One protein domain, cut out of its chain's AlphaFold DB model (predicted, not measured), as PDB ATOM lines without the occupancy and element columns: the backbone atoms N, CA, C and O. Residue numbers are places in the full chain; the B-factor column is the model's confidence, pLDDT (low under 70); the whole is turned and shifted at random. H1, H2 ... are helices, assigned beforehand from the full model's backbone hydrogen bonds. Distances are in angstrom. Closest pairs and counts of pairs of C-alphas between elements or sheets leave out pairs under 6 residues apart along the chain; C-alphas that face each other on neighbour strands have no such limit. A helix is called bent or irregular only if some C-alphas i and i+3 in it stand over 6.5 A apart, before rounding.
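What this domain is: This is residues 198 to 369 of the 575 residues of an uncharacterized protein of Juglans regia (UniProt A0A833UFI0). Two long helices, H1 and H5, run side by side in opposite ways but shifted along their length, and the shorter H4 and H3 cross H1, with H4 reaching H5 at its last residues. The six-residue H2 packs at the last part of H1, near a long loop of residues 238 to 260, and at the opposite end of the whole the last residues of H5, 357 to 369, stick out as a free arm. The printed part has 172 residues with five named helices, in the order H1, H2, H3, H4, H5, and no named strand; its class is all helix. It is only just loose, close to extended, with a radius of gyration of the C-alphas of 23.3 A and spans of 91 by 32 by 26 A.

Where its parts are: H1, residues 198 to 237, begins with C-alpha 198 at (-54.983, -25.767, -46.436) and is 58.9 A long. H2 is residues 261 to 266. H3 is residues 281 to 288; it is irregular, but only just, with C-alphas 282 and 285 7.0 A apart. H4, residues 297 to 312, is 22.1 A long and begins with C-alpha 297 at (-37.952, 4.274, -50.854). H5, residues 325 to 369, is the longest helix at 66.1 A and ends with C-alpha 369 at (-60.228, -50.313, -53.360).

How they stand to each other: H1 is the hub, touching the four other helices. Residues 210 to 221 of H1 touch H4, about perpendicular at 74 degrees; the closest C-alphas are those of Gly 217 and Cys 304, 4.4 A apart. Residues 198 to 216 of H1 touch H5 at a shallow tilt of 11 degrees, opposite ways, with the C-alphas of Val 198 and Tyr 352 closest at 6.1 A. Residues 311 to 312 of H4 touch residues 334 to 342 of H5 at 80 degrees, about perpendicular; the C-alphas of Leu 312 and Gly 338 are closest, 4.0 A apart. Residues 220 to 228 of H1 touch H3 at 86 degrees, about perpendicular, closest at the C-alphas of Ser 224 and Tyr 283, 5.0 A apart. Residues 231 to 236 of H1 touch H2 at a steep tilt of 64 degrees, opposite ways, closest at the C-alphas of Ala 235 and Met 263, 5.8 A apart. H2 is apart from H4 and H5. Every O i to N i+4 pair is within hydrogen-bond range in H1, H2, H4 and H5, and 2 of 4 are in H3.

The domain as a whole: The C-alphas farthest apart, of Thr 241 and Lys 369, are 90.9 A apart. The printed part has no cut. The links H1 to H2, H2 to H3 and H4 to H5 are long. Residues 249 to 254 and 357 to 369 stand free. The mean pLDDT of the printed part is 80.0; 42 residues are under 70, among them residues 240 to 260 and 270 to 276.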
ATOM      1  N   VAL A 198     -56.243 -25.741 -47.195       69.19
ATOM      2  CA  VAL A 198     -54.983 -25.767 -46.436       69.19
ATOM      3  C   VAL A 198     -54.022 -24.673 -46.922       69.19
ATOM      4  O   VAL A 198     -53.432 -23.963 -46.107       69.19
ATOM      5  N   ARG A 199     -53.956 -24.433 -48.240       68.00
ATOM      6  CA  ARG A 199     -53.060 -23.434 -48.855       68.00
ATOM      7  C   ARG A 199     -53.340 -22.005 -48.407       68.00
ATOM      8  O   ARG A 199     -52.413 -21.257 -48.114       68.00
ATOM      9  N   VAL A 200     -54.616 -21.635 -48.275       72.94
ATOM     10  CA  VAL A 200     -55.017 -20.302 -47.796       72.94
ATOM     11  C   VAL A 200     -54.545 -20.076 -46.358       72.94
ATOM     12  O   VAL A 200     -54.094 -18.981 -46.030       72.94
ATOM     13  N   LYS A 201     -54.583 -21.110 -45.505       74.00
ATOM     14  CA  LYS A 201     -54.089 -21.012 -44.121       74.00
ATOM     15  C   LYS A 201     -52.574 -20.811 -44.085       74.00
ATOM     16  O   LYS A 201     -52.096 -19.925 -43.377       74.00
ATOM     17  N   ALA A 202     -51.839 -21.581 -44.889       79.06
ATOM     18  CA  ALA A 202     -50.392 -21.439 -45.031       79.06
ATOM     19  C   ALA A 202     -50.004 -20.039 -45.539       79.06
ATOM     20  O   ALA A 202     -49.167 -19.375 -44.931       79.06
ATOM     21  N   ALA A 203     -50.675 -19.546 -46.585       82.12
ATOM     22  CA  ALA A 203     -50.425 -18.225 -47.160       82.12
ATOM     23  C   ALA A 203     -50.704 -17.081 -46.169       82.12
ATOM     24  O   ALA A 203     -49.913 -16.142 -46.074       82.12
ATOM     25  N   LEU A 204     -51.791 -17.158 -45.391       79.31
ATOM     26  CA  LEU A 204     -52.112 -16.156 -44.367       79.31
ATOM     27  C   LEU A 204     -51.089 -16.143 -43.224       79.31
ATOM     28  O   LEU A 204     -50.697 -15.070 -42.767       79.31
ATOM     29  N   ASN A 205     -50.632 -17.316 -42.780       82.75
ATOM     30  CA  ASN A 205     -49.593 -17.409 -41.754       82.75
ATOM     31  C   ASN A 205     -48.242 -16.892 -42.271       82.75
ATOM     32  O   ASN A 205     -47.560 -16.155 -41.559       82.75
ATOM     33  N   PHE A 206     -47.883 -17.207 -43.519       86.69
ATOM     34  CA  PHE A 206     -46.682 -16.672 -44.161       86.69
ATOM     35  C   PHE A 206     -46.740 -15.148 -44.306       86.69
ATOM     36  O   PHE A 206     -45.777 -14.458 -43.979       86.69
ATOM     37  N   PHE A 207     -47.888 -14.595 -44.710       86.25
ATOM     38  CA  PHE A 207     -48.084 -13.148 -44.761       86.25
ATOM     39  C   PHE A 207     -47.817 -12.491 -43.403       86.25
ATOM     40  O   PHE A 207     -47.089 -11.505 -43.339       86.25
ATOM     41  N   LEU A 208     -48.346 -13.047 -42.307       85.12
ATOM     42  CA  LEU A 208     -48.082 -12.527 -40.959       85.12
ATOM     43  C   LEU A 208     -46.591 -12.559 -40.595       85.12
ATOM     44  O   LEU A 208     -46.105 -11.624 -39.958       85.12
ATOM     45  N   TYR A 209     -45.871 -13.595 -41.025       89.31
ATOM     46  CA  TYR A 209     -44.430 -13.717 -40.816       89.31
ATOM     47  C   TYR A 209     -43.645 -12.618 -41.550       89.31
ATOM     48  O   TYR A 209     -42.848 -11.901 -40.941       89.31
ATOM     49  N   ILE A 210     -43.938 -12.404 -42.837       90.75
ATOM     50  CA  ILE A 210     -43.336 -11.320 -43.631       90.75
ATOM     51  C   ILE A 210     -43.704  -9.943 -43.063       90.75
ATOM     52  O   ILE A 210     -42.860  -9.050 -42.989       90.75
ATOM     53  N   MET A 211     -44.940  -9.775 -42.591       89.94
ATOM     54  CA  MET A 211     -45.371  -8.539 -41.945       89.94
ATOM     55  C   MET A 211     -44.595  -8.242 -40.661       89.94
ATOM     56  O   MET A 211     -44.218  -7.092 -40.439       89.94
ATOM     57  N   ALA A 212     -44.316  -9.249 -39.833       90.94
ATOM     58  CA  ALA A 212     -43.491  -9.077 -38.638       90.94
ATOM     59  C   ALA A 212     -42.063  -8.623 -38.993       90.94
ATOM     60  O   ALA A 212     -41.547  -7.690 -38.378       90.94
ATOM     61  N   SER A 213     -41.463  -9.209 -40.033       93.12
ATOM     62  CA  SER A 213     -40.162  -8.784 -40.572       93.12
ATOM     63  C   SER A 213     -40.173  -7.320 -41.034       93.12
ATOM     64  O   SER A 213     -39.287  -6.550 -40.655       93.12
ATOM     65  N   HIS A 214     -41.197  -6.906 -41.786       92.69
ATOM     66  CA  HIS A 214     -41.337  -5.526 -42.256       92.69
ATOM     67  C   HIS A 214     -41.410  -4.518 -41.096       92.69
ATOM     68  O   HIS A 214     -40.759  -3.471 -41.133       92.69
ATOM     69  N   VAL A 215     -42.164  -4.854 -40.045       91.75
ATOM     70  CA  VAL A 215     -42.311  -4.032 -38.835       91.75
ATOM     71  C   VAL A 215     -40.992  -3.917 -38.076       91.75
ATOM     72  O   VAL A 215     -40.588  -2.809 -37.727       91.75
ATOM     73  N   LEU A 216     -40.298  -5.036 -37.845       92.81
ATOM     74  CA  LEU A 216     -38.995  -5.033 -37.170       92.81
ATOM     75  C   LEU A 216     -37.954  -4.227 -37.954       92.81
ATOM     76  O   LEU A 216     -37.223  -3.437 -37.362       92.81
ATOM     77  N   GLY A 217     -37.940  -4.365 -39.282       94.31
ATOM     78  CA  GLY A 217     -37.092  -3.563 -40.162       94.31
ATOM     79  C   GLY A 217     -37.387  -2.063 -40.075       94.31
ATOM     80  O   GLY A 217     -36.462  -1.252 -40.067       94.31
ATOM     81  N   ALA A 218     -38.663  -1.687 -39.956       93.00
ATOM     82  CA  ALA A 218     -39.074  -0.292 -39.803       93.00
ATOM     83  C   ALA A 218     -38.618   0.305 -38.461       93.00
ATOM     84  O   ALA A 218     -38.105   1.426 -38.434       93.00
ATOM     85  N   PHE A 219     -38.740  -0.451 -37.362       91.12
ATOM     86  CA  PHE A 219     -38.203  -0.037 -36.059       91.12
ATOM     87  C   PHE A 219     -36.686   0.097 -36.086       91.12
ATOM     88  O   PHE A 219     -36.161   1.091 -35.597       91.12
ATOM     89  N   TRP A 220     -35.988  -0.854 -36.705       94.00
ATOM     90  CA  TRP A 220     -34.539  -0.785 -36.855       94.00
ATOM     91  C   TRP A 220     -34.092   0.460 -37.632       94.00
ATOM     92  O   TRP A 220     -33.207   1.177 -37.168       94.00
ATOM     93  N   TYR A 221     -34.747   0.783 -38.753       93.19
ATOM     94  CA  TYR A 221     -34.482   2.018 -39.505       93.19
ATOM     95  C   TYR A 221     -34.689   3.267 -38.644       93.19
ATOM     96  O   TYR A 221     -33.824   4.142 -38.581       93.19
ATOM     97  N   PHE A 222     -35.828   3.340 -37.954       89.25
ATOM     98  CA  PHE A 222     -36.165   4.489 -37.125       89.25
ATOM     99  C   PHE A 222     -35.181   4.667 -35.957       89.25
ATOM    100  O   PHE A 222     -34.673   5.768 -35.737       89.25
ATOM    101  N   PHE A 223     -34.868   3.590 -35.236       88.69
ATOM    102  CA  PHE A 223     -33.912   3.630 -34.132       88.69
ATOM    103  C   PHE A 223     -32.485   3.914 -34.598       88.69
ATOM    104  O   PHE A 223     -31.740   4.543 -33.851       88.69
ATOM    105  N   SER A 224     -32.121   3.555 -35.833       91.19
ATOM    106  CA  SER A 224     -30.831   3.954 -36.415       91.19
ATOM    107  C   SER A 224     -30.712   5.476 -36.507       91.19
ATOM    108  O   SER A 224     -29.709   6.045 -36.086       91.19
ATOM    109  N   ILE A 225     -31.774   6.150 -36.963       87.12
ATOM    110  CA  ILE A 225     -31.829   7.618 -37.014       87.12
ATOM    111  C   ILE A 225     -31.829   8.216 -35.603       87.12
ATOM    112  O   ILE A 225     -31.129   9.197 -35.355       87.12
ATOM    113  N   GLU A 226     -32.583   7.642 -34.658       83.75
ATOM    114  CA  GLU A 226     -32.555   8.107 -33.264       83.75
ATOM    115  C   GLU A 226     -31.140   7.993 -32.681       83.75
ATOM    116  O   GLU A 226     -30.640   8.951 -32.087       83.75
ATOM    117  N   ARG A 227     -30.457   6.868 -32.915       87.25
ATOM    118  CA  ARG A 227     -29.094   6.636 -32.435       87.25
ATOM    119  C   ARG A 227     -28.097   7.623 -33.031       87.25
ATOM    120  O   ARG A 227     -27.278   8.162 -32.288       87.25
ATOM    121  N   GLU A 228     -28.203   7.907 -34.322       85.00
ATOM    122  CA  GLU A 228     -27.362   8.902 -34.985       85.00
ATOM    123  C   GLU A 228     -27.596  10.313 -34.428       85.00
ATOM    124  O   GLU A 228     -26.642  11.017 -34.097       85.00
ATOM    125  N   THR A 229     -28.854  10.696 -34.185       80.88
ATOM    126  CA  THR A 229     -29.150  11.997 -33.563       80.88
ATOM    127  C   THR A 229     -28.647  12.101 -32.124       80.88
ATOM    128  O   THR A 229     -28.209  13.175 -31.718       80.88
ATOM    129  N   ILE A 230     -28.660  11.006 -31.353       82.69
ATOM    130  CA  ILE A 230     -28.054  10.975 -30.014       82.69
ATOM    131  C   ILE A 230     -26.542  11.203 -30.114       82.69
ATOM    132  O   ILE A 230     -26.001  11.948 -29.301       82.69
ATOM    133  N   CYS A 231     -25.874  10.631 -31.122       85.50
ATOM    134  CA  CYS A 231     -24.452  10.884 -31.351       85.50
ATOM    135  C   CYS A 231     -24.175  12.374 -31.582       85.50
ATOM    136  O   CYS A 231     -23.312  12.950 -30.918       85.50
ATOM    137  N   TRP A 232     -24.948  13.019 -32.462       82.12
ATOM    138  CA  TRP A 232     -24.792  14.451 -32.727       82.12
ATOM    139  C   TRP A 232     -25.084  15.308 -31.493       82.12
ATOM    140  O   TRP A 232     -24.345  16.253 -31.223       82.12
ATOM    141  N   HIS A 233     -26.108  14.963 -30.701       78.75
ATOM    142  CA  HIS A 233     -26.378  15.644 -29.432       78.75
ATOM    143  C   HIS A 233     -25.190  15.526 -28.465       78.75
ATOM    144  O   HIS A 233     -24.760  16.541 -27.923       78.75
ATOM    145  N   SER A 234     -24.611  14.331 -28.299       81.12
ATOM    146  CA  SER A 234     -23.432  14.127 -27.445       81.12
ATOM    147  C   SER A 234     -22.179  14.845 -27.959       81.12
ATOM    148  O   SER A 234     -21.362  15.292 -27.158       81.12
ATOM    149  N   ALA A 235     -22.016  14.979 -29.279       81.25
ATOM    150  CA  ALA A 235     -20.931  15.765 -29.870       81.25
ATOM    151  C   ALA A 235     -21.096  17.266 -29.575       81.25
ATOM    152  O   ALA A 235     -20.124  17.947 -29.258       81.25
ATOM    153  N   CYS A 236     -22.331  17.771 -29.651       77.56
ATOM    154  CA  CYS A 236     -22.654  19.164 -29.349       77.56
ATOM    155  C   CYS A 236     -22.513  19.505 -27.861       77.56
ATOM    156  O   CYS A 236     -22.000  20.570 -27.549       77.56
ATOM    157  N   GLU A 237     -22.914  18.611 -26.952       77.00
ATOM    158  CA  GLU A 237     -22.763  18.808 -25.498       77.00
ATOM    159  C   GLU A 237     -21.292  18.931 -25.074       77.00
ATOM    160  O   GLU A 237     -20.961  19.612 -24.112       77.00
ATOM    161  N   LYS A 238     -20.377  18.303 -25.820       76.38
ATOM    162  CA  LYS A 238     -18.934  18.425 -25.582       76.38
ATOM    163  C   LYS A 238     -18.321  19.700 -26.162       76.38
ATOM    164  O   LYS A 238     -17.180  20.010 -25.826       76.38
ATOM    165  N   ASN A 239     -19.027  20.409 -27.043       71.81
ATOM    166  CA  ASN A 239     -18.505  21.570 -27.761       71.81
ATOM    167  C   ASN A 239     -19.509  22.739 -27.734       71.81
ATOM    168  O   ASN A 239     -20.104  23.104 -28.752       71.81
ATOM    169  N   ASP A 240     -19.665  23.337 -26.548       60.41
ATOM    170  CA  ASP A 240     -20.668  24.363 -26.194       60.41
ATOM    171  C   ASP A 240     -20.687  25.618 -27.088       60.41
ATOM    172  O   ASP A 240     -21.673  26.350 -27.123       60.41
ATOM    173  N   THR A 241     -19.613  25.900 -27.829       60.62
ATOM    174  CA  THR A 241     -19.490  27.132 -28.630       60.62
ATOM    175  C   THR A 241     -20.084  27.026 -30.038       60.62
ATOM    176  O   THR A 241     -20.272  28.052 -30.692       60.62
ATOM    177  N   ALA A 242     -20.403  25.813 -30.515       58.62
ATOM    178  CA  ALA A 242     -20.751  25.563 -31.919       58.62
ATOM    179  C   ALA A 242     -22.192  25.077 -32.160       58.62
ATOM    180  O   ALA A 242     -22.644  25.081 -33.308       58.62
ATOM    181  N   CYS A 243     -22.928  24.672 -31.118       66.38
ATOM    182  CA  CYS A 243     -24.269  24.107 -31.263       66.38
ATOM    183  C   CYS A 243     -25.288  24.731 -30.315       66.38
ATOM    184  O   CYS A 243     -25.102  24.734 -29.103       66.38
ATOM    185  N   THR A 244     -26.455  25.098 -30.842       60.66
ATOM    186  CA  THR A 244     -27.671  25.148 -30.028       60.66
ATOM    187  C   THR A 244     -28.237  23.725 -29.923       60.66
ATOM    188  O   THR A 244     -28.521  23.129 -30.963       60.66
ATOM    189  N   PRO A 245     -28.445  23.163 -28.716       58.16
ATOM    190  CA  PRO A 245     -28.871  21.769 -28.518       58.16
ATOM    191  C   PRO A 245     -30.218  21.398 -29.145       58.16
ATOM    192  O   PRO A 245     -30.594  20.230 -29.162       58.16
ATOM    193  N   ASN A 246     -30.979  22.375 -29.625       55.78
ATOM    194  CA  ASN A 246     -32.380  22.210 -29.943       55.78
ATOM    195  C   ASN A 246     -32.589  22.256 -31.453       55.78
ATOM    196  O   ASN A 246     -32.401  23.300 -32.066       55.78
ATOM    197  N   SER A 247     -33.047  21.120 -31.995       58.84
ATOM    198  CA  SER A 247     -33.523  20.934 -33.371       58.84
ATOM    199  C   SER A 247     -32.421  20.748 -34.434       58.84
ATOM    200  O   SER A 247     -32.137  21.640 -35.221       58.84
ATOM    201  N   PHE A 248     -31.871  19.529 -34.573       68.69
ATOM    202  CA  PHE A 248     -31.168  19.084 -35.801       68.69
ATOM    203  C   PHE A 248     -32.122  18.969 -37.018       68.69
ATOM    204  O   PHE A 248     -32.090  17.985 -37.759       68.69
ATOM    205  N   SER A 249     -33.033  19.926 -37.201       69.62
ATOM    206  CA  SER A 249     -33.989  19.998 -38.307       69.62
ATOM    207  C   SER A 249     -33.424  20.877 -39.414       69.62
ATOM    208  O   SER A 249     -33.022  22.012 -39.174       69.62
ATOM    209  N   CYS A 250     -33.439  20.399 -40.660       69.31
ATOM    210  CA  CYS A 250     -32.939  21.200 -41.783       69.31
ATOM    211  C   CYS A 250     -33.864  22.370 -42.180       69.31
ATOM    212  O   CYS A 250     -33.560  23.074 -43.141       69.31
ATOM    213  N   LEU A 251     -35.018  22.539 -41.520       61.16
ATOM    214  CA  LEU A 251     -35.971  23.620 -41.810       61.16
ATOM    215  C   LEU A 251     -35.594  24.951 -41.140       61.16
ATOM    216  O   LEU A 251     -36.092  26.003 -41.549       61.16
ATOM    217  N   ASP A 252     -34.722  24.907 -40.134       57.78
ATOM    218  CA  ASP A 252     -34.230  26.091 -39.444       57.78
ATOM    219  C   ASP A 252     -33.103  26.712 -40.283       57.78
ATOM    220  O   ASP A 252     -31.924  26.386 -40.157       57.78
ATOM    221  N   HIS A 253     -33.475  27.630 -41.182       48.66
ATOM    222  CA  HIS A 253     -32.561  28.362 -42.076       48.66
ATOM    223  C   HIS A 253     -31.455  29.158 -41.352       48.66
ATOM    224  O   HIS A 253     -30.575  29.713 -42.006       48.66
ATOM    225  N   VAL A 254     -31.486  29.221 -40.020       50.47
ATOM    226  CA  VAL A 254     -30.583  30.034 -39.199       50.47
ATOM    227  C   VAL A 254     -29.210  29.371 -38.994       50.47
ATOM    228  O   VAL A 254     -28.241  30.078 -38.748       50.47
ATOM    229  N   HIS A 255     -29.071  28.049 -39.176       50.66
ATOM    230  CA  HIS A 255     -27.832  27.333 -38.810       50.66
ATOM    231  C   HIS A 255     -27.082  26.637 -39.957       50.66
ATOM    232  O   HIS A 255     -26.067  25.994 -39.709       50.66
ATOM    233  N   SER A 256     -27.502  26.786 -41.219       48.53
ATOM    234  CA  SER A 256     -26.964  26.000 -42.352       48.53
ATOM    235  C   SER A 256     -25.562  26.415 -42.858       48.53
ATOM    236  O   SER A 256     -25.189  26.066 -43.977       48.53
ATOM    237  N   SER A 257     -24.786  27.151 -42.060       47.06
ATOM    238  CA  SER A 257     -23.438  27.646 -42.390       47.06
ATOM    239  C   SER A 257     -22.421  27.322 -41.279       47.06
ATOM    240  O   SER A 257     -21.485  28.083 -41.039       47.06
ATOM    241  N   GLY A 258     -22.619  26.222 -40.547       57.56
ATOM    242  CA  GLY A 258     -21.669  25.746 -39.540       57.56
ATOM    243  C   GLY A 258     -20.621  24.801 -40.134       57.56
ATOM    244  O   GLY A 258     -20.923  23.996 -41.011       57.56
ATOM    245  N   ASN A 259     -19.385  24.865 -39.638       63.66
ATOM    246  CA  ASN A 259     -18.380  23.840 -39.908       63.66
ATOM    247  C   ASN A 259     -18.670  22.597 -39.036       63.66
ATOM    248  O   ASN A 259     -18.378  22.601 -37.843       63.66
ATOM    249  N   TYR A 260     -19.267  21.548 -39.615       69.69
ATOM    250  CA  TYR A 260     -19.673  20.323 -38.899       69.69
ATOM    251  C   TYR A 260     -18.559  19.267 -38.768       69.69
ATOM    252  O   TYR A 260     -18.847  18.105 -38.470       69.69
ATOM    253  N   THR A 261     -17.292  19.626 -39.001       73.88
ATOM    254  CA  THR A 261     -16.158  18.687 -38.913       73.88
ATOM    255  C   THR A 261     -16.101  17.973 -37.566       73.88
ATOM    256  O   THR A 261     -15.996  16.754 -37.542       73.88
ATOM    257  N   PHE A 262     -16.331  18.686 -36.461       75.44
ATOM    258  CA  PHE A 262     -16.323  18.091 -35.119       75.44
ATOM    259  C   PHE A 262     -17.383  16.991 -34.920       75.44
ATOM    260  O   PHE A 262     -17.142  16.037 -34.186       75.44
ATOM    261  N   MET A 263     -18.549  17.085 -35.577       76.44
ATOM    262  CA  MET A 263     -19.559  16.020 -35.519       76.44
ATOM    263  C   MET A 263     -19.128  14.802 -36.327       76.44
ATOM    264  O   MET A 263     -19.380  13.684 -35.898       76.44
ATOM    265  N   ASN A 264     -18.480  15.002 -37.478       77.94
ATOM    266  CA  ASN A 264     -17.930  13.895 -38.265       77.94
ATOM    267  C   ASN A 264     -16.805  13.176 -37.513       77.94
ATOM    268  O   ASN A 264     -16.734  11.952 -37.563       77.94
ATOM    269  N   ASP A 265     -15.975  13.929 -36.794       78.44
ATOM    270  CA  ASP A 265     -14.859  13.385 -36.021       78.44
ATOM    271  C   ASP A 265     -15.344  12.616 -34.784       78.44
ATOM    272  O   ASP A 265     -14.769  11.592 -34.417       78.44
ATOM    273  N   TYR A 266     -16.423  13.085 -34.147       79.88
ATOM    274  CA  TYR A 266     -17.007  12.429 -32.974       79.88
ATOM    275  C   TYR A 266     -17.948  11.267 -33.327       79.88
ATOM    276  O   TYR A 266     -18.038  10.293 -32.579       79.88
ATOM    277  N   CYS A 267     -18.627  11.346 -34.473       83.75
ATOM    278  CA  CYS A 267     -19.557  10.334 -34.979       83.75
ATOM    279  C   CYS A 267     -19.065   9.693 -36.293       83.75
ATOM    280  O   CYS A 267     -19.783   9.745 -37.297       83.75
ATOM    281  N   PRO A 268     -17.859   9.097 -36.332       78.88
ATOM    282  CA  PRO A 268     -17.356   8.451 -37.531       78.88
ATOM    283  C   PRO A 268     -18.092   7.130 -37.777       78.88
ATOM    284  O   PRO A 268     -18.329   6.342 -36.864       78.88
ATOM    285  N   VAL A 269     -18.426   6.872 -39.040       73.50
ATOM    286  CA  VAL A 269     -19.032   5.604 -39.481       73.50
ATOM    287  C   VAL A 269     -17.970   4.502 -39.610       73.50
ATOM    288  O   VAL A 269     -18.257   3.326 -39.385       73.50
ATOM    289  N   GLU A 270     -16.726   4.888 -39.908       67.56
ATOM    290  CA  GLU A 270     -15.534   4.035 -39.906       67.56
ATOM    291  C   GLU A 270     -14.338   4.840 -39.369       67.56
ATOM    292  O   GLU A 270     -14.120   5.976 -39.793       67.56
ATOM    293  N   THR A 271     -13.554   4.266 -38.450       63.03
ATOM    294  CA  THR A 271     -12.280   4.842 -37.979       63.03
ATOM    295  C   THR A 271     -11.088   4.074 -38.538       63.03
ATOM    296  O   THR A 271     -11.171   2.877 -38.810       63.03
ATOM    297  N   LYS A 272      -9.951   4.761 -38.709       59.12
ATOM    298  CA  LYS A 272      -8.693   4.143 -39.168       59.12
ATOM    299  C   LYS A 272      -7.967   3.355 -38.068       59.12
ATOM    300  O   LYS A 272      -7.230   2.433 -38.395       59.12
ATOM    301  N   ASP A 273      -8.231   3.673 -36.799       59.88
ATOM    302  CA  ASP A 273      -7.483   3.153 -35.642       59.88
ATOM    303  C   ASP A 273      -8.273   2.128 -34.799       59.88
ATOM    304  O   ASP A 273      -7.818   1.697 -33.744       59.88
ATOM    305  N   GLY A 274      -9.470   1.720 -35.243       60.44
ATOM    306  CA  GLY A 274     -10.302   0.700 -34.582       60.44
ATOM    307  C   GLY A 274     -11.027   1.160 -33.307       60.44
ATOM    308  O   GLY A 274     -12.013   0.543 -32.910       60.44
ATOM    309  N   THR A 275     -10.611   2.265 -32.687       60.06
ATOM    310  CA  THR A 275     -11.314   2.900 -31.562       60.06
ATOM    311  C   THR A 275     -12.375   3.867 -32.082       60.06
ATOM    312  O   THR A 275     -12.065   4.920 -32.634       60.06
ATOM    313  N   MET A 276     -13.650   3.505 -31.924       67.38
ATOM    314  CA  MET A 276     -14.788   4.365 -32.268       67.38
ATOM    315  C   MET A 276     -15.157   5.230 -31.045       67.38
ATOM    316  O   MET A 276     -15.409   4.667 -29.979       67.38
ATOM    317  N   PRO A 277     -15.223   6.574 -31.155       73.25
ATOM    318  CA  PRO A 277     -15.633   7.448 -30.045       73.25
ATOM    319  C   PRO A 277     -17.080   7.210 -29.598       73.25
ATOM    320  O   PRO A 277     -17.454   7.519 -28.466       73.25
ATOM    321  N   PHE A 278     -17.895   6.668 -30.502       81.44
ATOM    322  CA  PHE A 278     -19.289   6.349 -30.280       81.44
ATOM    323  C   PHE A 278     -19.624   5.001 -30.910       81.44
ATOM    324  O   PHE A 278     -19.393   4.785 -32.099       81.44
ATOM    325  N   ASP A 279     -20.192   4.111 -30.106       84.56
ATOM    326  CA  ASP A 279     -20.647   2.807 -30.568       84.56
ATOM    327  C   ASP A 279     -22.105   2.884 -31.056       84.56
ATOM    328  O   ASP A 279     -23.009   3.351 -30.346       84.56
ATOM    329  N   PHE A 280     -22.312   2.453 -32.300       85.75
ATOM    330  CA  PHE A 280     -23.618   2.380 -32.955       85.75
ATOM    331  C   PHE A 280     -24.272   0.995 -32.823       85.75
ATOM    332  O   PHE A 280     -25.470   0.884 -33.100       85.75
ATOM    333  N   GLY A 281     -23.519  -0.035 -32.412       89.19
ATOM    334  CA  GLY A 281     -24.008  -1.399 -32.209       89.19
ATOM    335  C   GLY A 281     -24.798  -1.948 -33.402       89.19
ATOM    336  O   GLY A 281     -24.377  -1.824 -34.555       89.19
ATOM    337  N   ILE A 282     -25.998  -2.484 -33.155       91.75
ATOM    338  CA  ILE A 282     -26.859  -3.106 -34.181       91.75
ATOM    339  C   ILE A 282     -27.310  -2.139 -35.289       91.75
ATOM    340  O   ILE A 282     -27.828  -2.580 -36.316       91.75
ATOM    341  N   TYR A 283     -27.175  -0.828 -35.078       92.00
ATOM    342  CA  TYR A 283     -27.562   0.208 -36.038       92.00
ATOM    343  C   TYR A 283     -26.415   0.614 -36.969       92.00
ATOM    344  O   TYR A 283     -26.644   1.332 -37.945       92.00
ATOM    345  N   HIS A 284     -25.192   0.141 -36.704       89.25
ATOM    346  CA  HIS A 284     -23.999   0.474 -37.485       89.25
ATOM    347  C   HIS A 284     -24.173   0.165 -38.977       89.25
ATOM    348  O   HIS A 284     -23.954   1.041 -39.814       89.25
ATOM    349  N   ASP A 285     -24.689  -1.021 -39.312       88.31
ATOM    350  CA  ASP A 285     -24.930  -1.449 -40.699       88.31
ATOM    351  C   ASP A 285     -25.891  -0.513 -41.466       88.31
ATOM    352  O   ASP A 285     -25.713  -0.251 -42.663       88.31
ATOM    353  N   ALA A 286     -26.912   0.036 -40.793       90.88
ATOM    354  CA  ALA A 286     -27.858   0.969 -41.413       90.88
ATOM    355  C   ALA A 286     -27.181   2.294 -41.783       90.88
ATOM    356  O   ALA A 286     -27.416   2.842 -42.864       90.88
ATOM    357  N   ILE A 287     -26.324   2.798 -40.899       89.38
ATOM    358  CA  ILE A 287     -25.619   4.065 -41.099       89.38
ATOM    359  C   ILE A 287     -24.524   3.873 -42.158       89.38
ATOM    360  O   ILE A 287     -24.478   4.613 -43.142       89.38
ATOM    361  N   LYS A 288     -23.733   2.796 -42.054       89.38
ATOM    362  CA  LYS A 288     -22.675   2.437 -43.013       89.38
ATOM    363  C   LYS A 288     -23.180   2.233 -44.437       89.38
ATOM    364  O   LYS A 288     -22.536   2.658 -45.392       89.38
ATOM    365  N   SER A 289     -24.344   1.614 -44.603       88.31
ATOM    366  CA  SER A 289     -24.942   1.419 -45.930       88.31
ATOM    367  C   SER A 289     -25.485   2.709 -46.567       88.31
ATOM    368  O   SER A 289     -25.868   2.698 -47.744       88.31
ATOM    369  N   GLY A 290     -25.562   3.814 -45.814       87.69
ATOM    370  CA  GLY A 290     -26.139   5.083 -46.263       87.69
ATOM    371  C   GLY A 290     -27.649   5.012 -46.517       87.69
ATOM    372  O   GLY A 290     -28.210   5.867 -47.214       87.69
ATOM    373  N   ILE A 291     -28.341   3.990 -45.995       90.56
ATOM    374  CA  ILE A 291     -29.780   3.812 -46.242       90.56
ATOM    375  C   ILE A 291     -30.614   4.881 -45.527       90.56
ATOM    376  O   ILE A 291     -31.641   5.321 -46.056       90.56
ATOM    377  N   VAL A 292     -30.133   5.343 -44.367       89.56
ATOM    378  CA  VAL A 292     -30.722   6.427 -43.566       89.56
ATOM    379  C   VAL A 292     -30.722   7.768 -44.308       89.56
ATOM    380  O   VAL A 292     -31.673   8.539 -44.161       89.56
ATOM    381  N   ALA A 293     -29.739   7.995 -45.186       88.56
ATOM    382  CA  ALA A 293     -29.603   9.205 -45.998       88.56
ATOM    383  C   ALA A 293     -30.246   9.104 -47.395       88.56
ATOM    384  O   ALA A 293     -30.510  10.111 -48.060       88.56
ATOM    385  N   SER A 294     -30.518   7.890 -47.878       89.19
ATOM    386  CA  SER A 294     -31.132   7.690 -49.192       89.19
ATOM    387  C   SER A 294     -32.558   8.259 -49.243       89.19
ATOM    388  O   SER A 294     -33.268   8.269 -48.246       89.19
ATOM    389  N   ARG A 295     -33.037   8.678 -50.420       85.56
ATOM    390  CA  ARG A 295     -34.471   8.961 -50.676       85.56
ATOM    391  C   ARG A 295     -35.157   7.871 -51.507       85.56
ATOM    392  O   ARG A 295     -36.349   7.945 -51.783       85.56
ATOM    393  N   ASN A 296     -34.423   6.826 -51.888       88.88
ATOM    394  CA  ASN A 296     -34.954   5.745 -52.713       88.88
ATOM    395  C   ASN A 296     -35.761   4.764 -51.860       88.88
ATOM    396  O   ASN A 296     -35.227   3.787 -51.337       88.88
ATOM    397  N   PHE A 297     -37.060   5.027 -51.734       88.62
ATOM    398  CA  PHE A 297     -37.952   4.274 -50.854       88.62
ATOM    399  C   PHE A 297     -37.985   2.747 -51.103       88.62
ATOM    400  O   PHE A 297     -37.828   2.010 -50.129       88.62
ATOM    401  N   PRO A 298     -38.078   2.227 -52.349       91.00
ATOM    402  CA  PRO A 298     -38.053   0.778 -52.585       91.00
ATOM    403  C   PRO A 298     -36.774   0.097 -52.079       91.00
ATOM    404  O   PRO A 298     -36.816  -1.011 -51.550       91.00
ATOM    405  N   LYS A 299     -35.629   0.784 -52.180       91.94
ATOM    406  CA  LYS A 299     -34.358   0.283 -51.647       91.94
ATOM    407  C   LYS A 299     -34.397   0.217 -50.118       91.94
ATOM    408  O   LYS A 299     -33.945  -0.774 -49.555       91.94
ATOM    409  N   LYS A 300     -34.961   1.238 -49.455       92.00
ATOM    410  CA  LYS A 300     -35.109   1.278 -47.989       92.00
ATOM    411  C   LYS A 300     -35.949   0.124 -47.477       92.00
ATOM    412  O   LYS A 300     -35.488  -0.638 -46.638       92.00
ATOM    413  N   ILE A 301     -37.165  -0.016 -48.006       92.06
ATOM    414  CA  ILE A 301     -38.107  -1.019 -47.510       92.06
ATOM    415  C   ILE A 301     -37.563  -2.435 -47.700       92.06
ATOM    416  O   ILE A 301     -37.649  -3.231 -46.772       92.06
ATOM    417  N   LEU A 302     -36.954  -2.743 -48.851       92.88
ATOM    418  CA  LEU A 302     -36.388  -4.067 -49.108       92.88
ATOM    419  C   LEU A 302     -35.183  -4.356 -48.213       92.88
ATOM    420  O   LEU A 302     -35.127  -5.421 -47.609       92.88
ATOM    421  N   TYR A 303     -34.251  -3.408 -48.083       94.12
ATOM    422  CA  TYR A 303     -33.055  -3.595 -47.261       94.12
ATOM    423  C   TYR A 303     -33.391  -3.744 -45.771       94.12
ATOM    424  O   TYR A 303     -32.907  -4.663 -45.110       94.12
ATOM    425  N   CYS A 304     -34.277  -2.897 -45.246       94.75
ATOM    426  CA  CYS A 304     -34.695  -2.963 -43.849       94.75
ATOM    427  C   CYS A 304     -35.570  -4.194 -43.567       94.75
ATOM    428  O   CYS A 304     -35.399  -4.838 -42.534       94.75
ATOM    429  N   SER A 305     -36.463  -4.578 -44.489       92.81
ATOM    430  CA  SER A 305     -37.251  -5.810 -44.333       92.81
ATOM    431  C   SER A 305     -36.360  -7.052 -44.414       92.81
ATOM    432  O   SER A 305     -36.552  -7.984 -43.642       92.81
ATOM    433  N   TRP A 306     -35.332  -7.053 -45.272       93.06
ATOM    434  CA  TRP A 306     -34.324  -8.116 -45.308       93.06
ATOM    435  C   TRP A 306     -33.597  -8.259 -43.967       93.06
ATOM    436  O   TRP A 306     -33.508  -9.368 -43.437       93.06
ATOM    437  N   TRP A 307     -33.146  -7.147 -43.377       93.44
ATOM    438  CA  TRP A 307     -32.552  -7.156 -42.038       93.44
ATOM    439  C   TRP A 307     -33.521  -7.734 -40.996       93.44
ATOM    440  O   TRP A 307     -33.141  -8.600 -40.206       93.44
ATOM    441  N   GLY A 308     -34.794  -7.327 -41.030       93.56
ATOM    442  CA  GLY A 308     -35.823  -7.858 -40.136       93.56
ATOM    443  C   GLY A 308     -36.068  -9.357 -40.334       93.56
ATOM    444  O   GLY A 308     -36.173 -10.091 -39.357       93.56
ATOM    445  N   LEU A 309     -36.115  -9.825 -41.586       91.81
ATOM    446  CA  LEU A 309     -36.345 -11.232 -41.929       91.81
ATOM    447  C   LEU A 309     -35.206 -12.120 -41.424       91.81
ATOM    448  O   LEU A 309     -35.459 -13.102 -40.734       91.81
ATOM    449  N   ARG A 310     -33.958 -11.723 -41.699       91.94
ATOM    450  CA  ARG A 310     -32.749 -12.437 -41.269       91.94
ATOM    451  C   ARG A 310     -32.720 -12.664 -39.754       91.94
ATOM    452  O   ARG A 310     -32.399 -13.756 -39.305       91.94
ATOM    453  N   ASN A 311     -33.072 -11.648 -38.967       90.69
ATOM    454  CA  ASN A 311     -33.063 -11.767 -37.508       90.69
ATOM    455  C   ASN A 311     -34.290 -12.517 -36.962       90.69
ATOM    456  O   ASN A 311     -34.184 -13.206 -35.954       90.69
ATOM    457  N   LEU A 312     -35.440 -12.432 -37.635       90.44
ATOM    458  CA  LEU A 312     -36.659 -13.139 -37.239       90.44
ATOM    459  C   LEU A 312     -36.595 -14.645 -37.527       90.44
ATOM    460  O   LEU A 312     -37.258 -15.428 -36.854       90.44
ATOM    461  N   SER A 313     -35.828 -15.064 -38.533       86.31
ATOM    462  CA  SER A 313     -35.649 -16.483 -38.864       86.31
ATOM    463  C   SER A 313     -34.670 -17.203 -37.940       86.31
ATOM    464  O   SER A 313     -34.521 -18.412 -38.080       86.31
ATOM    465  N   SER A 314     -33.970 -16.487 -37.048       80.19
ATOM    466  CA  SER A 314     -32.846 -16.973 -36.220       80.19
ATOM    467  C   SER A 314     -31.665 -17.576 -37.011       80.19
ATOM    468  O   SER A 314     -30.554 -17.679 -36.497       80.19
ATOM    469  N   PHE A 315     -31.860 -17.903 -38.289       68.62
ATOM    470  CA  PHE A 315     -30.858 -18.329 -39.247       68.62
ATOM    471  C   PHE A 315     -30.043 -17.117 -39.719       68.62
ATOM    472  O   PHE A 315     -30.513 -16.283 -40.493       68.62
ATOM    473  N   GLY A 316     -28.807 -17.003 -39.231       62.31
ATOM    474  CA  GLY A 316     -27.902 -15.903 -39.582       62.31
ATOM    475  C   GLY A 316     -28.004 -14.670 -38.680       62.31
ATOM    476  O   GLY A 316     -27.546 -13.590 -39.073       62.31
ATOM    477  N   GLN A 317     -28.581 -14.799 -37.483       75.81
ATOM    478  CA  GLN A 317     -28.586 -13.733 -36.484       75.81
ATOM    479  C   GLN A 317     -27.166 -13.503 -35.940       75.81
ATOM    480  O   GLN A 317     -26.629 -14.340 -35.228       75.81
ATOM    481  N   ASN A 318     -26.576 -12.347 -36.258       82.56
ATOM    482  CA  ASN A 318     -25.267 -11.917 -35.751       82.56
ATOM    483  C   ASN A 318     -25.393 -10.501 -35.175       82.56
ATOM    484  O   ASN A 318     -24.742  -9.571 -35.649       82.56
ATOM    485  N   LEU A 319     -26.315 -10.313 -34.226       85.38
ATOM    486  CA  LEU A 319     -26.515  -9.011 -33.592       85.38
ATOM    487  C   LEU A 319     -25.333  -8.717 -32.667       85.38
ATOM    488  O   LEU A 319     -25.142  -9.402 -31.667       85.38
ATOM    489  N   GLN A 320     -24.557  -7.693 -33.011       85.69
ATOM    490  CA  GLN A 320     -23.515  -7.142 -32.151       85.69
ATOM    491  C   GLN A 320     -24.076  -5.895 -31.481       85.69
ATOM    492  O   GLN A 320     -24.304  -4.887 -32.149       85.69
ATOM    493  N   THR A 321     -24.376  -5.993 -30.187       87.69
ATOM    494  CA  THR A 321     -24.966  -4.889 -29.432       87.69
ATOM    495  C   THR A 321     -23.907  -4.030 -28.754       87.69
ATOM    496  O   THR A 321     -22.864  -4.531 -28.332       87.69
ATOM    497  N   SER A 322     -24.202  -2.738 -28.604       86.81
ATOM    498  CA  SER A 322     -23.428  -1.857 -27.722       86.81
ATOM    499  C   SER A 322     -23.804  -2.059 -26.244       86.81
ATOM    500  O   SER A 322     -24.711  -2.817 -25.889       86.81
ATOM    501  N   THR A 323     -23.169  -1.313 -25.334       86.00
ATOM    502  CA  THR A 323     -23.529  -1.280 -23.899       86.00
ATOM    503  C   THR A 323     -24.858  -0.564 -23.608       86.00
ATOM    504  O   THR A 323     -25.260  -0.425 -22.451       86.00
ATOM    505  N   ASN A 324     -25.581  -0.107 -24.635       87.25
ATOM    506  CA  ASN A 324     -26.828   0.629 -24.473       87.25
ATOM    507  C   ASN A 324     -27.986  -0.253 -23.965       87.25
ATOM    508  O   ASN A 324     -28.303  -1.295 -24.538       87.25
ATOM    509  N   PHE A 325     -28.679   0.201 -22.915       89.38
ATOM    510  CA  PHE A 325     -29.801  -0.527 -22.308       89.38
ATOM    511  C   PHE A 325     -30.961  -0.799 -23.285       89.38
ATOM    512  O   PHE A 325     -31.448  -1.926 -23.368       89.38
ATOM    513  N   TRP A 326     -31.400   0.216 -24.039       86.94
ATOM    514  CA  TRP A 326     -32.550   0.098 -24.945       86.94
ATOM    515  C   TRP A 326     -32.246  -0.782 -26.154       86.94
ATOM    516  O   TRP A 326     -33.099  -1.552 -26.588       86.94
ATOM    517  N   GLU A 327     -31.021  -0.702 -26.668       91.38
ATOM    518  CA  GLU A 327     -30.545  -1.560 -27.750       91.38
ATOM    519  C   GLU A 327     -30.500  -3.033 -27.333       91.38
ATOM    520  O   GLU A 327     -31.053  -3.883 -28.029       91.38
ATOM    521  N   ASN A 328     -29.917  -3.326 -26.166       91.44
ATOM    522  CA  ASN A 328     -29.873  -4.684 -25.628       91.44
ATOM    523  C   ASN A 328     -31.284  -5.237 -25.382       91.44
ATOM    524  O   ASN A 328     -31.575  -6.372 -25.755       91.44
ATOM    525  N   GLY A 329     -32.193  -4.423 -24.833       92.69
ATOM    526  CA  GLY A 329     -33.598  -4.806 -24.668       92.69
ATOM    527  C   GLY A 329     -34.290  -5.127 -25.998       92.69
ATOM    528  O   GLY A 329     -35.012  -6.121 -26.097       92.69
ATOM    529  N   PHE A 330     -34.035  -4.333 -27.041       92.06
ATOM    530  CA  PHE A 330     -34.577  -4.573 -28.379       92.06
ATOM    531  C   PHE A 330     -33.996  -5.838 -29.029       92.06
ATOM    532  O   PHE A 330     -34.746  -6.623 -29.608       92.06
ATOM    533  N   ALA A 331     -32.692  -6.086 -28.881       92.12
ATOM    534  CA  ALA A 331     -32.044  -7.297 -29.379       92.12
ATOM    535  C   ALA A 331     -32.580  -8.564 -28.689       92.12
ATOM    536  O   ALA A 331     -32.926  -9.527 -29.372       92.12
ATOM    537  N   ILE A 332     -32.735  -8.549 -27.356       92.00
ATOM    538  CA  ILE A 332     -33.352  -9.651 -26.594       92.00
ATOM    539  C   ILE A 332     -34.780  -9.910 -27.087       92.00
ATOM    540  O   ILE A 332     -35.156 -11.061 -27.325       92.00
ATOM    541  N   PHE A 333     -35.566  -8.845 -27.278       92.38
ATOM    542  CA  PHE A 333     -36.921  -8.954 -27.807       92.38
ATOM    543  C   PHE A 333     -36.940  -9.615 -29.189       92.38
ATOM    544  O   PHE A 333     -37.708 -10.553 -29.382       92.38
ATOM    545  N   ILE A 334     -36.085  -9.183 -30.125       92.50
ATOM    546  CA  ILE A 334     -36.000  -9.775 -31.470       92.50
ATOM    547  C   ILE A 334     -35.639 -11.260 -31.396       92.50
ATOM    548  O   ILE A 334     -36.281 -12.058 -32.074       92.50
ATOM    549  N   SER A 335     -34.669 -11.642 -30.563       91.56
ATOM    550  CA  SER A 335     -34.245 -13.041 -30.425       91.56
ATOM    551  C   SER A 335     -35.372 -13.941 -29.915       91.56
ATOM    552  O   SER A 335     -35.663 -14.974 -30.517       91.56
ATOM    553  N   ILE A 336     -36.045 -13.546 -28.827       91.94
ATOM    554  CA  ILE A 336     -37.132 -14.342 -28.230       91.94
ATOM    555  C   ILE A 336     -38.343 -14.372 -29.164       91.94
ATOM    556  O   ILE A 336     -38.908 -15.433 -29.432       91.94
ATOM    557  N   PHE A 337     -38.749 -13.207 -29.672       91.44
ATOM    558  CA  PHE A 337     -39.904 -13.088 -30.553       91.44
ATOM    559  C   PHE A 337     -39.684 -13.827 -31.878       91.44
ATOM    560  O   PHE A 337     -40.588 -14.530 -32.327       91.44
ATOM    561  N   GLY A 338     -38.493 -13.716 -32.471       91.06
ATOM    562  CA  GLY A 338     -38.103 -14.421 -33.692       91.06
ATOM    563  C   GLY A 338     -38.156 -15.931 -33.530       91.06
ATOM    564  O   GLY A 338     -38.850 -16.590 -34.302       91.06
ATOM    565  N   LEU A 339     -37.547 -16.468 -32.468       90.06
ATOM    566  CA  LEU A 339     -37.581 -17.902 -32.181       90.06
ATOM    567  C   LEU A 339     -39.019 -18.422 -32.038       90.06
ATOM    568  O   LEU A 339     -39.398 -19.392 -32.694       90.06
ATOM    569  N   LEU A 340     -39.846 -17.757 -31.224       91.00
ATOM    570  CA  LEU A 340     -41.240 -18.162 -31.016       91.00
ATOM    571  C   LEU A 340     -42.059 -18.093 -32.309       91.00
ATOM    572  O   LEU A 340     -42.848 -18.995 -32.593       91.00
ATOM    573  N   LEU A 341     -41.883 -17.031 -33.098       88.44
ATOM    574  CA  LEU A 341     -42.614 -16.844 -34.346       88.44
ATOM    575  C   LEU A 341     -42.174 -17.852 -35.415       88.44
ATOM    576  O   LEU A 341     -43.015 -18.353 -36.159       88.44
ATOM    577  N   PHE A 342     -40.881 -18.166 -35.485       88.62
ATOM    578  CA  PHE A 342     -40.331 -19.143 -36.418       88.62
ATOM    579  C   PHE A 342     -40.792 -20.565 -36.086       88.62
ATOM    580  O   PHE A 342     -41.286 -21.261 -36.972       88.62
ATOM    581  N   LEU A 343     -40.750 -20.958 -34.807       89.06
ATOM    582  CA  LEU A 343     -41.306 -22.232 -34.338       89.06
ATOM    583  C   LEU A 343     -42.811 -22.326 -34.616       89.06
ATOM    584  O   LEU A 343     -43.289 -23.342 -35.116       89.06
ATOM    585  N   TYR A 344     -43.559 -21.248 -34.360       86.56
ATOM    586  CA  TYR A 344     -44.982 -21.185 -34.691       86.56
ATOM    587  C   TYR A 344     -45.227 -21.326 -36.199       86.56
ATOM    588  O   TYR A 344     -46.148 -22.031 -36.615       86.56
ATOM    589  N   PHE A 345     -44.423 -20.665 -37.032       85.06
ATOM    590  CA  PHE A 345     -44.551 -20.741 -38.483       85.06
ATOM    591  C   PHE A 345     -44.277 -22.159 -38.999       85.06
ATOM    592  O   PHE A 345     -45.140 -22.722 -39.674       85.06
ATOM    593  N   ILE A 346     -43.140 -22.756 -38.622       85.44
ATOM    594  CA  ILE A 346     -42.772 -24.123 -39.018       85.44
ATOM    595  C   ILE A 346     -43.808 -25.131 -38.534       85.44
ATOM    596  O   ILE A 346     -44.276 -25.930 -39.340       85.44
ATOM    597  N   GLY A 347     -44.220 -25.056 -37.264       84.38
ATOM    598  CA  GLY A 347     -45.203 -25.985 -36.706       84.38
ATOM    599  C   GLY A 347     -46.507 -25.989 -37.504       84.38
ATOM    600  O   GLY A 347     -47.008 -27.046 -37.870       84.38
ATOM    601  N   ASN A 348     -47.013 -24.808 -37.880       78.50
ATOM    602  CA  ASN A 348     -48.220 -24.727 -38.706       78.50
ATOM    603  C   ASN A 348     -48.004 -25.265 -40.127       78.50
ATOM    604  O   ASN A 348     -48.885 -25.940 -40.653       78.50
ATOM    605  N   VAL A 349     -46.870 -24.956 -40.766       79.19
ATOM    606  CA  VAL A 349     -46.564 -25.447 -42.120       79.19
ATOM    607  C   VAL A 349     -46.424 -26.971 -42.130       79.19
ATOM    608  O   VAL A 349     -46.978 -27.613 -43.018       79.19
ATOM    609  N   GLN A 350     -45.770 -27.555 -41.126       80.56
ATOM    610  CA  GLN A 350     -45.616 -29.003 -40.991       80.56
ATOM    611  C   GLN A 350     -46.968 -29.702 -40.815       80.56
ATOM    612  O   GLN A 350     -47.252 -30.655 -41.538       80.56
ATOM    613  N   THR A 351     -47.848 -29.177 -39.952       77.19
ATOM    614  CA  THR A 351     -49.220 -29.695 -39.809       77.19
ATOM    615  C   THR A 351     -49.995 -29.615 -41.128       77.19
ATOM    616  O   THR A 351     -50.721 -30.539 -41.484       77.19
ATOM    617  N   TYR A 352     -49.851 -28.524 -41.886       71.75
ATOM    618  CA  TYR A 352     -50.502 -28.381 -43.193       71.75
ATOM    619  C   TYR A 352     -49.965 -29.360 -44.238       71.75
ATOM    620  O   TYR A 352     -50.742 -29.865 -45.053       71.75
ATOM    621  N   MET A 353     -48.663 -29.642 -44.209       69.94
ATOM    622  CA  MET A 353     -48.042 -30.620 -45.096       69.94
ATOM    623  C   MET A 353     -48.553 -32.031 -44.786       69.94
ATOM    624  O   MET A 353     -49.040 -32.699 -45.691       69.94
ATOM    625  N   GLN A 354     -48.563 -32.428 -43.509       74.88
ATOM    626  CA  GLN A 354     -49.054 -33.738 -43.058       74.88
ATOM    627  C   GLN A 354     -50.531 -33.968 -43.405       74.88
ATOM    628  O   GLN A 354     -50.860 -34.986 -44.001       74.88
ATOM    629  N   LEU A 355     -51.405 -32.983 -43.158       71.38
ATOM    630  CA  LEU A 355     -52.827 -33.065 -43.534       71.38
ATOM    631  C   LEU A 355     -53.043 -33.244 -45.044       71.38
ATOM    632  O   LEU A 355     -54.056 -33.795 -45.473       71.38
ATOM    633  N   THR A 356     -52.130 -32.719 -45.864       66.81
ATOM    634  CA  THR A 356     -52.196 -32.897 -47.318       66.81
ATOM    635  C   THR A 356     -51.767 -34.314 -47.692       66.81
ATOM    636  O   THR A 356     -52.454 -34.943 -48.492       66.81
ATOM    637  N   THR A 357     -50.705 -34.833 -47.066       70.56
ATOM    638  CA  THR A 357     -50.221 -36.209 -47.254       70.56
ATOM    639  C   THR A 357     -51.269 -37.251 -46.854       70.56
ATOM    640  O   THR A 357     -51.607 -38.111 -47.664       70.56
ATOM    641  N   GLU A 358     -51.880 -37.122 -45.675       74.31
ATOM    642  CA  GLU A 358     -52.937 -38.040 -45.212       74.31
ATOM    643  C   GLU A 358     -54.111 -38.087 -46.198       74.31
ATOM    644  O   GLU A 358     -54.577 -39.151 -46.598       74.31
ATOM    645  N   ARG A 359     -54.558 -36.921 -46.682       68.06
ATOM    646  CA  ARG A 359     -55.655 -36.841 -47.655       68.06
ATOM    647  C   ARG A 359     -55.307 -37.497 -48.992       68.06
ATOM    648  O   ARG A 359     -56.189 -38.060 -49.650       68.06
ATOM    649  N   THR A 360     -54.049 -37.391 -49.421       63.22
ATOM    650  CA  THR A 360     -53.583 -38.072 -50.633       63.22
ATOM    651  C   THR A 360     -53.545 -39.582 -50.439       63.22
ATOM    652  O   THR A 360     -54.031 -40.299 -51.310       63.22
ATOM    653  N   GLU A 361     -53.086 -40.065 -49.285       73.88
ATOM    654  CA  GLU A 361     -53.068 -41.492 -48.951       73.88
ATOM    655  C   GLU A 361     -54.482 -42.079 -48.858       73.88
ATOM    656  O   GLU A 361     -54.756 -43.116 -49.463       73.88
ATOM    657  N   GLU A 362     -55.425 -41.382 -48.213       72.69
ATOM    658  CA  GLU A 362     -56.841 -41.780 -48.182       72.69
ATOM    659  C   GLU A 362     -57.441 -41.886 -49.592       72.69
ATOM    660  O   GLU A 362     -58.205 -42.809 -49.891       72.69
ATOM    661  N   SER A 363     -57.087 -40.950 -50.476       65.19
ATOM    662  CA  SER A 363     -57.559 -40.939 -51.864       65.19
ATOM    663  C   SER A 363     -56.953 -42.087 -52.677       65.19
ATOM    664  O   SER A 363     -57.678 -42.732 -53.436       65.19
ATOM    665  N   ILE A 364     -55.661 -42.386 -52.483       66.81
ATOM    666  CA  ILE A 364     -54.963 -43.535 -53.088       66.81
ATOM    667  C   ILE A 364     -55.602 -44.842 -52.626       66.81
ATOM    668  O   ILE A 364     -55.967 -45.674 -53.454       66.81
ATOM    669  N   HIS A 365     -55.801 -45.010 -51.319       69.81
ATOM    670  CA  HIS A 365     -56.413 -46.209 -50.754       69.81
ATOM    671  C   HIS A 365     -57.865 -46.384 -51.235       69.81
ATOM    672  O   HIS A 365     -58.292 -47.487 -51.578       69.81
ATOM    673  N   GLY A 366     -58.625 -45.288 -51.339       69.69
ATOM    674  CA  GLY A 366     -59.970 -45.296 -51.918       69.69
ATOM    675  C   GLY A 366     -59.993 -45.710 -53.394       69.69
ATOM    676  O   GLY A 366     -60.839 -46.514 -53.785       69.69
ATOM    677  N   LEU A 367     -59.064 -45.198 -54.207       62.56
ATOM    678  CA  LEU A 367     -58.914 -45.561 -55.621       62.56
ATOM    679  C   LEU A 367     -58.452 -47.008 -55.805       62.56
ATOM    680  O   LEU A 367     -59.010 -47.699 -56.652       62.56
ATOM    681  N   SER A 368     -57.506 -47.474 -54.988       66.06
ATOM    682  CA  SER A 368     -57.048 -48.868 -54.978       66.06
ATOM    683  C   SER A 368     -58.212 -49.823 -54.699       66.06
ATOM    684  O   SER A 368     -58.490 -50.716 -55.494       66.06
ATOM    685  N   LYS A 369     -59.025 -49.530 -53.676       70.38
ATOM    686  CA  LYS A 369     -60.228 -50.313 -53.360       70.38
ATOM    687  C   LYS A 369     -61.270 -50.309 -54.485       70.38
ATOM    688  O   LYS A 369     -61.955 -51.305 -54.699       70.38
TER     689      LYS A 369